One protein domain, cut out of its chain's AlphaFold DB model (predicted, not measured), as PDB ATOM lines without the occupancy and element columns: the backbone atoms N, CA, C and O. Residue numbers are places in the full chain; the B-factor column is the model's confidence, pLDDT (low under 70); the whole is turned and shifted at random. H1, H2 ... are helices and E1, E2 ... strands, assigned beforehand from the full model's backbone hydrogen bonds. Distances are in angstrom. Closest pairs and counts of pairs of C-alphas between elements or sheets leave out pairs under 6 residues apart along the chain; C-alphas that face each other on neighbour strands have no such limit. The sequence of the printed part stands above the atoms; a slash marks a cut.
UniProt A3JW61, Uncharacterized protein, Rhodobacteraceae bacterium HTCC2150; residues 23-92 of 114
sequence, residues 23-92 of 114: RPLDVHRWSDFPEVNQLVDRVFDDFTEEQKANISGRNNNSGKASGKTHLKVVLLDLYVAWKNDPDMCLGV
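Overview. This is residues 23 to 92 of the 114 residues of an uncharacterized protein of Rhodobacteraceae bacterium HTCC2150 (UniProt A3JW61). One long helix, H3, makes the core; H1 crosses its first half, and H2 sits crosswise at its first residues. After H3 the chain folds back into the short strand E1, with residues 23 to 24 beside it, while residues 58 to 64 stick out. The printed part has 70 residues, with named elements in the order H1, H2, H3, E1; it is mostly helix, only just compact, close to loose (radius of gyration of the C-alphas 13.0 A), and spans 38 by 25 by 22 A.

Arrangement. H3, residues 67 to 84, touches H1, residues 34 to 45, with residues 68 to 76 alone, closest at the C-alphas of Lys 72 and Val 40, 5.8 A, at a steep tilt of 63 degrees, opposite ways. H2, residues 49 to 56, touches H3 about perpendicular, at 85 degrees; the closest C-alphas, Ser 56 and Gly 67, are 4.5 A apart. E1, residues 89 to 91, pairs with no named strand; residues 23 to 24 pair with its residues 90 to 91, parallel. Every O i to N i+4 pair is within hydrogen-bond range in H1, H2 and H3.

Along the chain. H3 is 26.2 A long, from C-alpha 67 at (269.925, 212.635, 305.787) to C-alpha 84 at (269.349, 214.837, 279.697); H1 is 16.7 A.

Size, cuts and confidence. The printed part has no cut and no long link; residues 56 to 66 have pLDDT under 70.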
ATOM      1  N   ARG A  23     279.000 216.623 285.775       84.69
ATOM      2  CA  ARG A  23     278.585 217.959 286.231       84.69
ATOM      3  C   ARG A  23     278.533 218.032 287.757       84.69
ATOM      4  O   ARG A  23     278.238 217.020 288.391       84.69
ATOM      5  N   PRO A  24     278.754 219.204 288.373       83.88
ATOM      6  CA  PRO A  24     278.582 219.364 289.815       83.88
ATOM      7  C   PRO A  24     277.142 219.065 290.269       83.88
ATOM      8  O   PRO A  24     276.188 219.411 289.563       83.88
ATOM      9  N   LEU A  25     277.000 218.462 291.456       83.38
ATOM     10  CA  LEU A  25     275.710 218.271 292.128       83.38
ATOM     11  C   LEU A  25     275.010 219.624 292.347       83.38
ATOM     12  O   LEU A  25     275.549 220.514 293.009       83.38
ATOM     13  N   ASP A  26     273.784 219.756 291.843       82.44
ATOM     14  CA  ASP A  26     272.954 220.943 292.068       82.44
ATOM     15  C   ASP A  26     272.190 220.823 293.394       82.44
ATOM     16  O   ASP A  26     271.080 220.288 293.468       82.44
ATOM     17  N   VAL A  27     272.792 221.345 294.466       78.88
ATOM     18  CA  VAL A  27     272.216 221.308 295.822       78.88
ATOM     19  C   VAL A  27     270.955 222.158 295.984       78.88
ATOM     20  O   VAL A  27     270.210 221.977 296.947       78.88
ATOM     21  N   HIS A  28     270.702 223.083 295.055       77.75
ATOM     22  CA  HIS A  28     269.516 223.938 295.064       77.75
ATOM     23  C   HIS A  28     268.351 223.323 294.285       77.75
ATOM     24  O   HIS A  28     267.305 223.962 294.123       77.75
ATOM     25  N   ARG A  29     268.485 222.069 293.831       72.62
ATOM     26  CA  ARG A  29     267.398 221.374 293.158       72.62
ATOM     27  C   ARG A  29     266.311 220.968 294.148       72.62
ATOM     28  O   ARG A  29     266.509 220.137 295.031       72.62
ATOM     29  N   TRP A  30     265.124 221.522 293.943       71.38
ATOM     30  CA  TRP A  30     263.928 221.218 294.716       71.38
ATOM     31  C   TRP A  30     262.838 220.662 293.801       71.38
ATOM     32  O   TRP A  30     262.796 220.936 292.601       71.38
ATOM     33  N   SER A  31     261.987 219.821 294.375       74.31
ATOM     34  CA  SER A  31     260.814 219.258 293.716       74.31
ATOM     35  C   SER A  31     259.671 219.226 294.720       74.31
ATOM     36  O   SER A  31     259.818 218.648 295.808       74.31
ATOM     37  N   ASP A  32     258.549 219.823 294.325       74.19
ATOM     38  CA  ASP A  32     257.283 219.807 295.062       74.19
ATOM     39  C   ASP A  32     256.449 218.550 294.772       74.19
ATOM     40  O   ASP A  32     255.383 218.358 295.355       74.19
ATOM     41  N   PHE A  33     256.929 217.669 293.887       80.56
ATOM     42  CA  PHE A  33     256.216 216.456 293.502       80.56
ATOM     43  C   PHE A  33     256.237 215.419 294.641       80.56
ATOM     44  O   PHE A  33     257.322 214.987 295.060       80.56
ATOM     45  N   PRO A  34     255.068 214.993 295.161       81.00
ATOM     46  CA  PRO A  34     254.987 214.035 296.265       81.00
ATOM     47  C   PRO A  34     255.540 212.651 295.900       81.00
ATOM     48  O   PRO A  34     256.006 211.928 296.783       81.00
ATOM     49  N   GLU A  35     255.558 212.290 294.617       85.12
ATOM     50  CA  GLU A  35     256.128 211.042 294.105       85.12
ATOM     51  C   GLU A  35     257.625 210.931 294.417       85.12
ATOM     52  O   GLU A  35     258.122 209.845 294.718       85.12
ATOM     53  N   VAL A  36     258.340 212.062 294.417       82.69
ATOM     54  CA  VAL A  36     259.767 212.097 294.762       82.69
ATOM     55  C   VAL A  36     259.968 211.754 296.235       82.69
ATOM     56  O   VAL A  36     260.902 211.033 296.564       82.69
ATOM     57  N   ASN A  37     259.079 212.205 297.124       83.62
ATOM     58  CA  ASN A  37     259.166 211.843 298.540       83.62
ATOM     59  C   ASN A  37     258.942 210.337 298.732       83.62
ATOM     60  O   ASN A  37     259.705 209.706 299.451       83.62
ATOM     61  N   GLN A  38     257.972 209.746 298.024       87.12
ATOM     62  CA  GLN A  38     257.734 208.298 298.085       87.12
ATOM     63  C   GLN A  38     258.929 207.488 297.574       87.12
ATOM     64  O   GLN A  38     259.259 206.454 298.149       87.12
ATOM     65  N   LEU A  39     259.581 207.941 296.496       88.69
ATOM     66  CA  LEU A  39     260.802 207.312 295.990       88.69
ATOM     67  C   LEU A  39     261.927 207.379 297.027       88.69
ATOM     68  O   LEU A  39     262.570 206.369 297.297       88.69
ATOM     69  N   VAL A  40     262.143 208.558 297.614       87.19
ATOM     70  CA  VAL A  40     263.168 208.775 298.642       87.19
ATOM     71  C   VAL A  40     262.910 207.900 299.859       87.19
ATOM     72  O   VAL A  40     263.851 207.305 300.369       87.19
ATOM     73  N   ASP A  41     261.658 207.795 300.306       87.62
ATOM     74  CA  ASP A  41     261.298 206.952 301.443       87.62
ATOM     75  C   ASP A  41     261.562 205.473 301.149       87.62
ATOM     76  O   ASP A  41     262.209 204.823 301.961       87.62
ATOM     77  N   ARG A  42     261.188 204.966 299.966       90.31
ATOM     78  CA  ARG A  42     261.496 203.577 299.572       90.31
ATOM     79  C   ARG A  42     262.999 203.295 299.563       90.31
ATOM     80  O   ARG A  42     263.439 202.340 300.187       90.31
ATOM     81  N   VAL A  43     263.787 204.154 298.908       88.81
ATOM     82  CA  VAL A  43     265.252 203.992 298.841       88.81
ATOM     83  C   VAL A  43     265.876 204.089 300.233       88.81
ATOM     84  O   VAL A  43     266.811 203.360 300.549       88.81
ATOM     85  N   PHE A  44     265.365 204.983 301.079       86.75
ATOM     86  CA  PHE A  44     265.835 205.105 302.450       86.75
ATOM     87  C   PHE A  44     265.477 203.878 303.293       86.75
ATOM     88  O   PHE A  44     266.275 203.476 304.134       86.75
ATOM     89  N   ASP A  45     264.302 203.286 303.090       87.75
ATOM     90  CA  ASP A  45     263.856 202.104 303.829       87.75
ATOM     91  C   ASP A  45     264.675 200.857 303.470       87.75
ATOM     92  O   ASP A  45     264.939 200.046 304.363       87.75
ATOM     93  N   ASP A  46     265.159 200.768 302.226       90.62
ATOM     94  CA  ASP A  46     266.058 199.711 301.738       90.62
ATOM     95  C   ASP A  46     267.463 199.756 302.374       90.62
ATOM     96  O   ASP A  46     268.218 198.783 302.304       90.62
ATOM     97  N   PHE A  47     267.840 200.868 303.011       86.75
ATOM     98  CA  PHE A  47     269.127 200.979 303.693       86.75
ATOM     99  C   PHE A  47     269.167 200.163 304.986       86.75
ATOM    100  O   PHE A  47     268.188 200.061 305.736       86.75
ATOM    101  N   THR A  48     270.349 199.634 305.299       88.31
ATOM    102  CA  THR A  48     270.607 199.011 306.598       88.31
ATOM    103  C   THR A  48     270.522 200.050 307.713       88.31
ATOM    104  O   THR A  48     270.719 201.249 307.500       88.31
ATOM    105  N   GLU A  49     270.275 199.597 308.939       81.75
ATOM    106  CA  GLU A  49     270.219 200.494 310.099       81.75
ATOM    107  C   GLU A  49     271.537 201.260 310.311       81.75
ATOM    108  O   GLU A  49     271.524 202.425 310.705       81.75
ATOM    109  N   GLU A  50     272.677 200.659 309.955       81.62
ATOM    110  CA  GLU A  50     273.982 201.328 309.959       81.62
ATOM    111  C   GLU A  50     274.051 202.461 308.922       81.62
ATOM    112  O   GLU A  50     274.477 203.575 309.233       81.62
ATOM    113  N   GLN A  51     273.597 202.212 307.691       82.94
ATOM    114  CA  GLN A  51     273.560 203.222 306.630       82.94
ATOM    115  C   GLN A  51     272.617 204.375 306.985       82.94
ATOM    116  O   GLN A  51     272.983 205.545 306.832       82.94
ATOM    117  N   LYS A  52     271.435 204.060 307.526       81.44
ATOM    118  CA  LYS A  52     270.477 205.053 308.031       81.44
ATOM    119  C   LYS A  52     271.108 205.912 309.125       81.44
ATOM    120  O   LYS A  52     271.028 207.138 309.035       81.44
ATOM    121  N   ALA A  53     271.793 205.295 310.090       77.44
ATOM    122  CA  ALA A  53     272.489 206.001 311.166       77.44
ATOM    123  C   ALA A  53     273.584 206.943 310.632       77.44
ATOM    124  O   ALA A  53     273.654 208.107 311.041       77.44
ATOM    125  N   ASN A  54     274.385 206.482 309.667       77.56
ATOM    126  CA  ASN A  54     275.447 207.278 309.045       77.56
ATOM    127  C   ASN A  54     274.901 208.508 308.308       77.56
ATOM    128  O   ASN A  54     275.452 209.603 308.430       77.56
ATOM    129  N   ILE A  55     273.795 208.347 307.579       75.44
ATOM    130  CA  ILE A  55     273.186 209.416 306.778       75.44
ATOM    131  C   ILE A  55     272.374 210.380 307.660       75.44
ATOM    132  O   ILE A  55     272.296 211.570 307.362       75.44
ATOM    133  N   SER A  56     271.818 209.914 308.784       67.75
ATOM    134  CA  SER A  56     271.114 210.767 309.756       67.75
ATOM    135  C   SER A  56     272.025 211.684 310.586       67.75
ATOM    136  O   SER A  56     271.527 212.621 311.207       67.75
ATOM    137  N   GLY A  57     273.344 211.472 310.543       58.97
ATOM    138  CA  GLY A  57     274.334 212.276 311.257       58.97
ATOM    139  C   GLY A  57     274.569 211.824 312.705       58.97
ATOM    140  O   GLY A  57     273.693 211.301 313.383       58.97
ATOM    141  N   ARG A  58     275.795 212.049 313.197       52.47
ATOM    142  CA  ARG A  58     276.284 211.589 314.514       52.47
ATOM    143  C   ARG A  58     275.740 212.384 315.712       52.47
ATOM    144  O   ARG A  58     275.952 211.987 316.851       52.47
ATOM    145  N   ASN A  59     275.060 213.504 315.470       46.53
ATOM    146  CA  ASN A  59     274.505 214.365 316.512       46.53
ATOM    147  C   ASN A  59     272.983 214.415 316.408       46.53
ATOM    148  O   ASN A  59     272.449 214.513 315.309       46.53
ATOM    149  N   ASN A  60     272.317 214.479 317.565       49.97
ATOM    150  CA  ASN A  60     270.875 214.691 317.778       49.97
ATOM    151  C   ASN A  60     270.293 215.988 317.154       49.97
ATOM    152  O   ASN A  60     269.221 216.442 317.558       49.97
ATOM    153  N   ASN A  61     270.947 216.586 316.152       47.12
ATOM    154  CA  ASN A  61     270.412 217.639 315.292       47.12
ATOM    155  C   ASN A  61     269.366 217.054 314.327       47.12
ATOM    156  O   ASN A  61     269.474 217.122 313.109       47.12
ATOM    157  N   SER A  62     268.288 216.544 314.916       46.84
ATOM    158  CA  SER A  62     267.004 216.220 314.284       46.84
ATOM    159  C   SER A  62     266.302 217.450 313.676       46.84
ATOM    160  O   SER A  62     265.231 217.343 313.084       46.84
ATOM    161  N   GLY A  63     266.900 218.639 313.800       46.81
ATOM    162  CA  GLY A  63     266.389 219.891 313.271       46.81
ATOM    163  C   GLY A  63     266.891 220.184 311.857       46.81
ATOM    164  O   GLY A  63     267.982 220.713 311.681       46.81
ATOM    165  N   LYS A  64     266.019 219.965 310.870       46.97
ATOM    166  CA  LYS A  64     265.942 220.670 309.569       46.97
ATOM    167  C   LYS A  64     266.808 220.216 308.385       46.97
ATOM    168  O   LYS A  64     266.377 220.472 307.268       46.97
ATOM    169  N   ALA A  65     267.919 219.505 308.558       52.34
ATOM    170  CA  ALA A  65     268.706 218.982 307.427       52.34
ATOM    171  C   ALA A  65     268.927 217.472 307.560       52.34
ATOM    172  O   ALA A  65     270.041 216.997 307.753       52.34
ATOM    173  N   SER A  66     267.828 216.716 307.525       68.38
ATOM    174  CA  SER A  66     267.876 215.260 307.664       68.38
ATOM    175  C   SER A  66     268.709 214.622 306.546       68.38
ATOM    176  O   SER A  66     268.766 215.130 305.422       68.38
ATOM    177  N   GLY A  67     269.303 213.463 306.820       74.31
ATOM    178  CA  GLY A  67     269.925 212.635 305.787       74.31
ATOM    179  C   GLY A  67     268.994 212.323 304.610       74.31
ATOM    180  O   GLY A  67     269.422 212.318 303.458       74.31
ATOM    181  N   LYS A  68     267.686 212.194 304.879       79.00
ATOM    182  CA  LYS A  68     266.644 212.060 303.849       79.00
ATOM    183  C   LYS A  68     266.561 213.277 302.922       79.00
ATOM    184  O   LYS A  68     266.339 213.118 301.727       79.00
ATOM    185  N   THR A  69     266.766 214.489 303.440       81.25
ATOM    186  CA  THR A  69     266.772 215.720 302.632       81.25
ATOM    187  C   THR A  69     267.925 215.708 301.630       81.25
ATOM    188  O   THR A  69     267.716 216.013 300.459       81.25
ATOM    189  N   HIS A  70     269.119 215.293 302.062       81.31
ATOM    190  CA  HIS A  70     270.273 215.150 301.170       81.31
ATOM    191  C   HIS A  70     270.059 214.032 300.144       81.31
ATOM    192  O   HIS A  70     270.317 214.237 298.960       81.31
ATOM    193  N   LEU A  71     269.505 212.888 300.565       85.88
ATOM    194  CA  LEU A  71     269.144 211.793 299.661       85.88
ATOM    195  C   LEU A  71     268.155 212.253 298.578       85.88
ATOM    196  O   LEU A  71     268.339 211.935 297.404       85.88
ATOM    197  N   LYS A  72     267.150 213.059 298.945       86.38
ATOM    198  CA  LYS A  72     266.194 213.644 297.994       86.38
ATOM    199  C   LYS A  72     266.877 214.491 296.928       86.38
ATOM    200  O   LYS A  72     266.565 214.331 295.751       86.38
ATOM    201  N   VAL A  73     267.790 215.373 297.329       87.12
ATOM    202  CA  VAL A  73     268.527 216.240 296.398       87.12
ATOM    203  C   VAL A  73     269.356 215.405 295.424       87.12
ATOM    204  O   VAL A  73     269.263 215.619 294.219       87.12
ATOM    205  N   VAL A  74     270.094 214.408 295.924       87.50
ATOM    206  CA  VAL A  74     270.937 213.541 295.086       87.50
ATOM    207  C   VAL A  74     270.103 212.748 294.083       87.50
ATOM    208  O   VAL A  74     270.408 212.765 292.894       87.50
ATOM    209  N   LEU A  75     269.025 212.092 294.526       88.25
ATOM    210  CA  LEU A  75     268.167 211.298 293.640       88.25
ATOM    211  C   LEU A  75     267.498 212.159 292.564       88.25
ATOM    212  O   LEU A  75     267.408 211.756 291.406       88.25
ATOM    213  N   LEU A  76     267.045 213.355 292.939       88.19
ATOM    214  CA  LEU A  76     266.403 214.278 292.013       88.19
ATOM    215  C   LEU A  76     267.392 214.826 290.981       88.19
ATOM    216  O   LEU A  76     267.076 214.878 289.791       88.19
ATOM    217  N   ASP A  77     268.579 215.235 291.426       86.62
ATOM    218  CA  ASP A  77     269.598 215.768 290.529       86.62
ATOM    219  C   ASP A  77     270.129 214.684 289.578       86.62
ATOM    220  O   ASP A  77     270.312 214.948 288.387       86.62
ATOM    221  N   LEU A  78     270.267 213.450 290.075       86.88
ATOM    222  CA  LEU A  78     270.664 212.288 289.280       86.88
ATOM    223  C   LEU A  78     269.619 211.960 288.219       86.88
ATOM    224  O   LEU A  78     269.965 211.791 287.055       86.88
ATOM    225  N   TYR A  79     268.337 211.942 288.589       86.12
ATOM    226  CA  TYR A  79     267.253 211.711 287.638       86.12
ATOM    227  C   TYR A  79     267.247 212.746 286.506       86.12
ATOM    228  O   TYR A  79     267.072 212.398 285.339       86.12
ATOM    229  N   VAL A  80     267.462 214.026 286.829       84.50
ATOM    230  CA  VAL A  80     267.507 215.077 285.805       84.50
ATOM    231  C   VAL A  80     268.774 214.989 284.957       84.50
ATOM    232  O   VAL A  80     268.686 215.213 283.752       84.50
ATOM    233  N   ALA A  81     269.930 214.662 285.549       85.94
ATOM    234  CA  ALA A  81     271.156 214.414 284.784       85.94
ATOM    235  C   ALA A  81     270.929 213.293 283.768       85.94
ATOM    236  O   ALA A  81     271.045 213.533 282.571       85.94
ATOM    237  N   TRP A  82     270.461 212.138 284.244       85.25
ATOM    238  CA  TRP A  82     270.203 210.957 283.428       85.25
ATOM    239  C   TRP A  82     269.171 211.200 282.318       85.25
ATOM    240  O   TRP A  82     269.328 210.717 281.201       85.25
ATOM    241  N   LYS A  83     268.120 211.986 282.589       85.25
ATOM    242  CA  LYS A  83     267.118 212.339 281.571       85.25
ATOM    243  C   LYS A  83     267.706 213.172 280.426       85.25
ATOM    244  O   LYS A  83     267.207 213.084 279.306       85.25
ATOM    245  N   ASN A  84     268.692 214.019 280.715       83.81
ATOM    246  CA  ASN A  84     269.349 214.837 279.697       83.81
ATOM    247  C   ASN A  84     270.422 214.042 278.955       83.81
ATOM    248  O   ASN A  84     270.533 214.166 277.739       83.81
ATOM    249  N   ASP A  85     271.197 213.253 279.693       82.56
ATOM    250  CA  ASP A  85     272.313 212.483 279.175       82.56
ATOM    251  C   ASP A  85     272.551 211.251 280.073       82.56
ATOM    252  O   ASP A  85     272.968 211.406 281.227       82.56
ATOM    253  N   PRO A  86     272.247 210.034 279.586       81.62
ATOM    254  CA  PRO A  86     272.375 208.809 280.370       81.62
ATOM    255  C   PRO A  86     273.804 208.491 280.820       81.62
ATOM    256  O   PRO A  86     273.960 207.834 281.849       81.62
ATOM    257  N   ASP A  87     274.811 208.976 280.090       79.12
ATOM    258  CA  ASP A  87     276.226 208.705 280.362       79.12
ATOM    259  C   ASP A  87     276.834 209.753 281.317       79.12
ATOM    260  O   ASP A  87     278.001 209.663 281.707       79.12
ATOM    261  N   MET A  88     276.051 210.766 281.713       79.50
ATOM    262  CA  MET A  88     276.521 211.876 282.537       79.50
ATOM    263  C   MET A  88     276.607 211.511 284.019       79.50
ATOM    264  O   MET A  88     275.614 211.213 284.689       79.50
ATOM    265  N   CYS A  89     277.806 211.669 284.569       80.56
ATOM    266  CA  CYS A  89     278.079 211.450 285.982       80.56
ATOM    267  C   CYS A  89     277.796 212.705 286.836       80.56
ATOM    268  O   CYS A  89     277.908 213.848 286.380       80.56
ATOM    269  N   LEU A  90     277.477 212.511 288.122       80.25
ATOM    270  CA  LEU A  90     277.398 213.601 289.103       80.25
ATOM    271  C   LEU A  90     278.703 213.726 289.894       80.25
ATOM    272  O   LEU A  90     279.118 212.801 290.590       80.25
ATOM    273  N   GLY A  91     279.319 214.902 289.843       77.25
ATOM    274  CA  GLY A  91     280.471 215.258 290.660       77.25
ATOM    275  C   GLY A  91     280.042 215.725 292.050       77.25
ATOM    276  O   GLY A  91     279.419 216.780 292.195       77.25
ATOM    277  N   VAL A  92     280.415 214.967 293.082       73.88
ATOM    278  CA  VAL A  92     280.249 215.357 294.489       73.88
ATOM    279  C   VAL A  92     281.609 215.759 295.054       73.88
ATOM    280  O   VAL A  92     282.563 214.984 295.012       73.88
TER     281      VAL A  92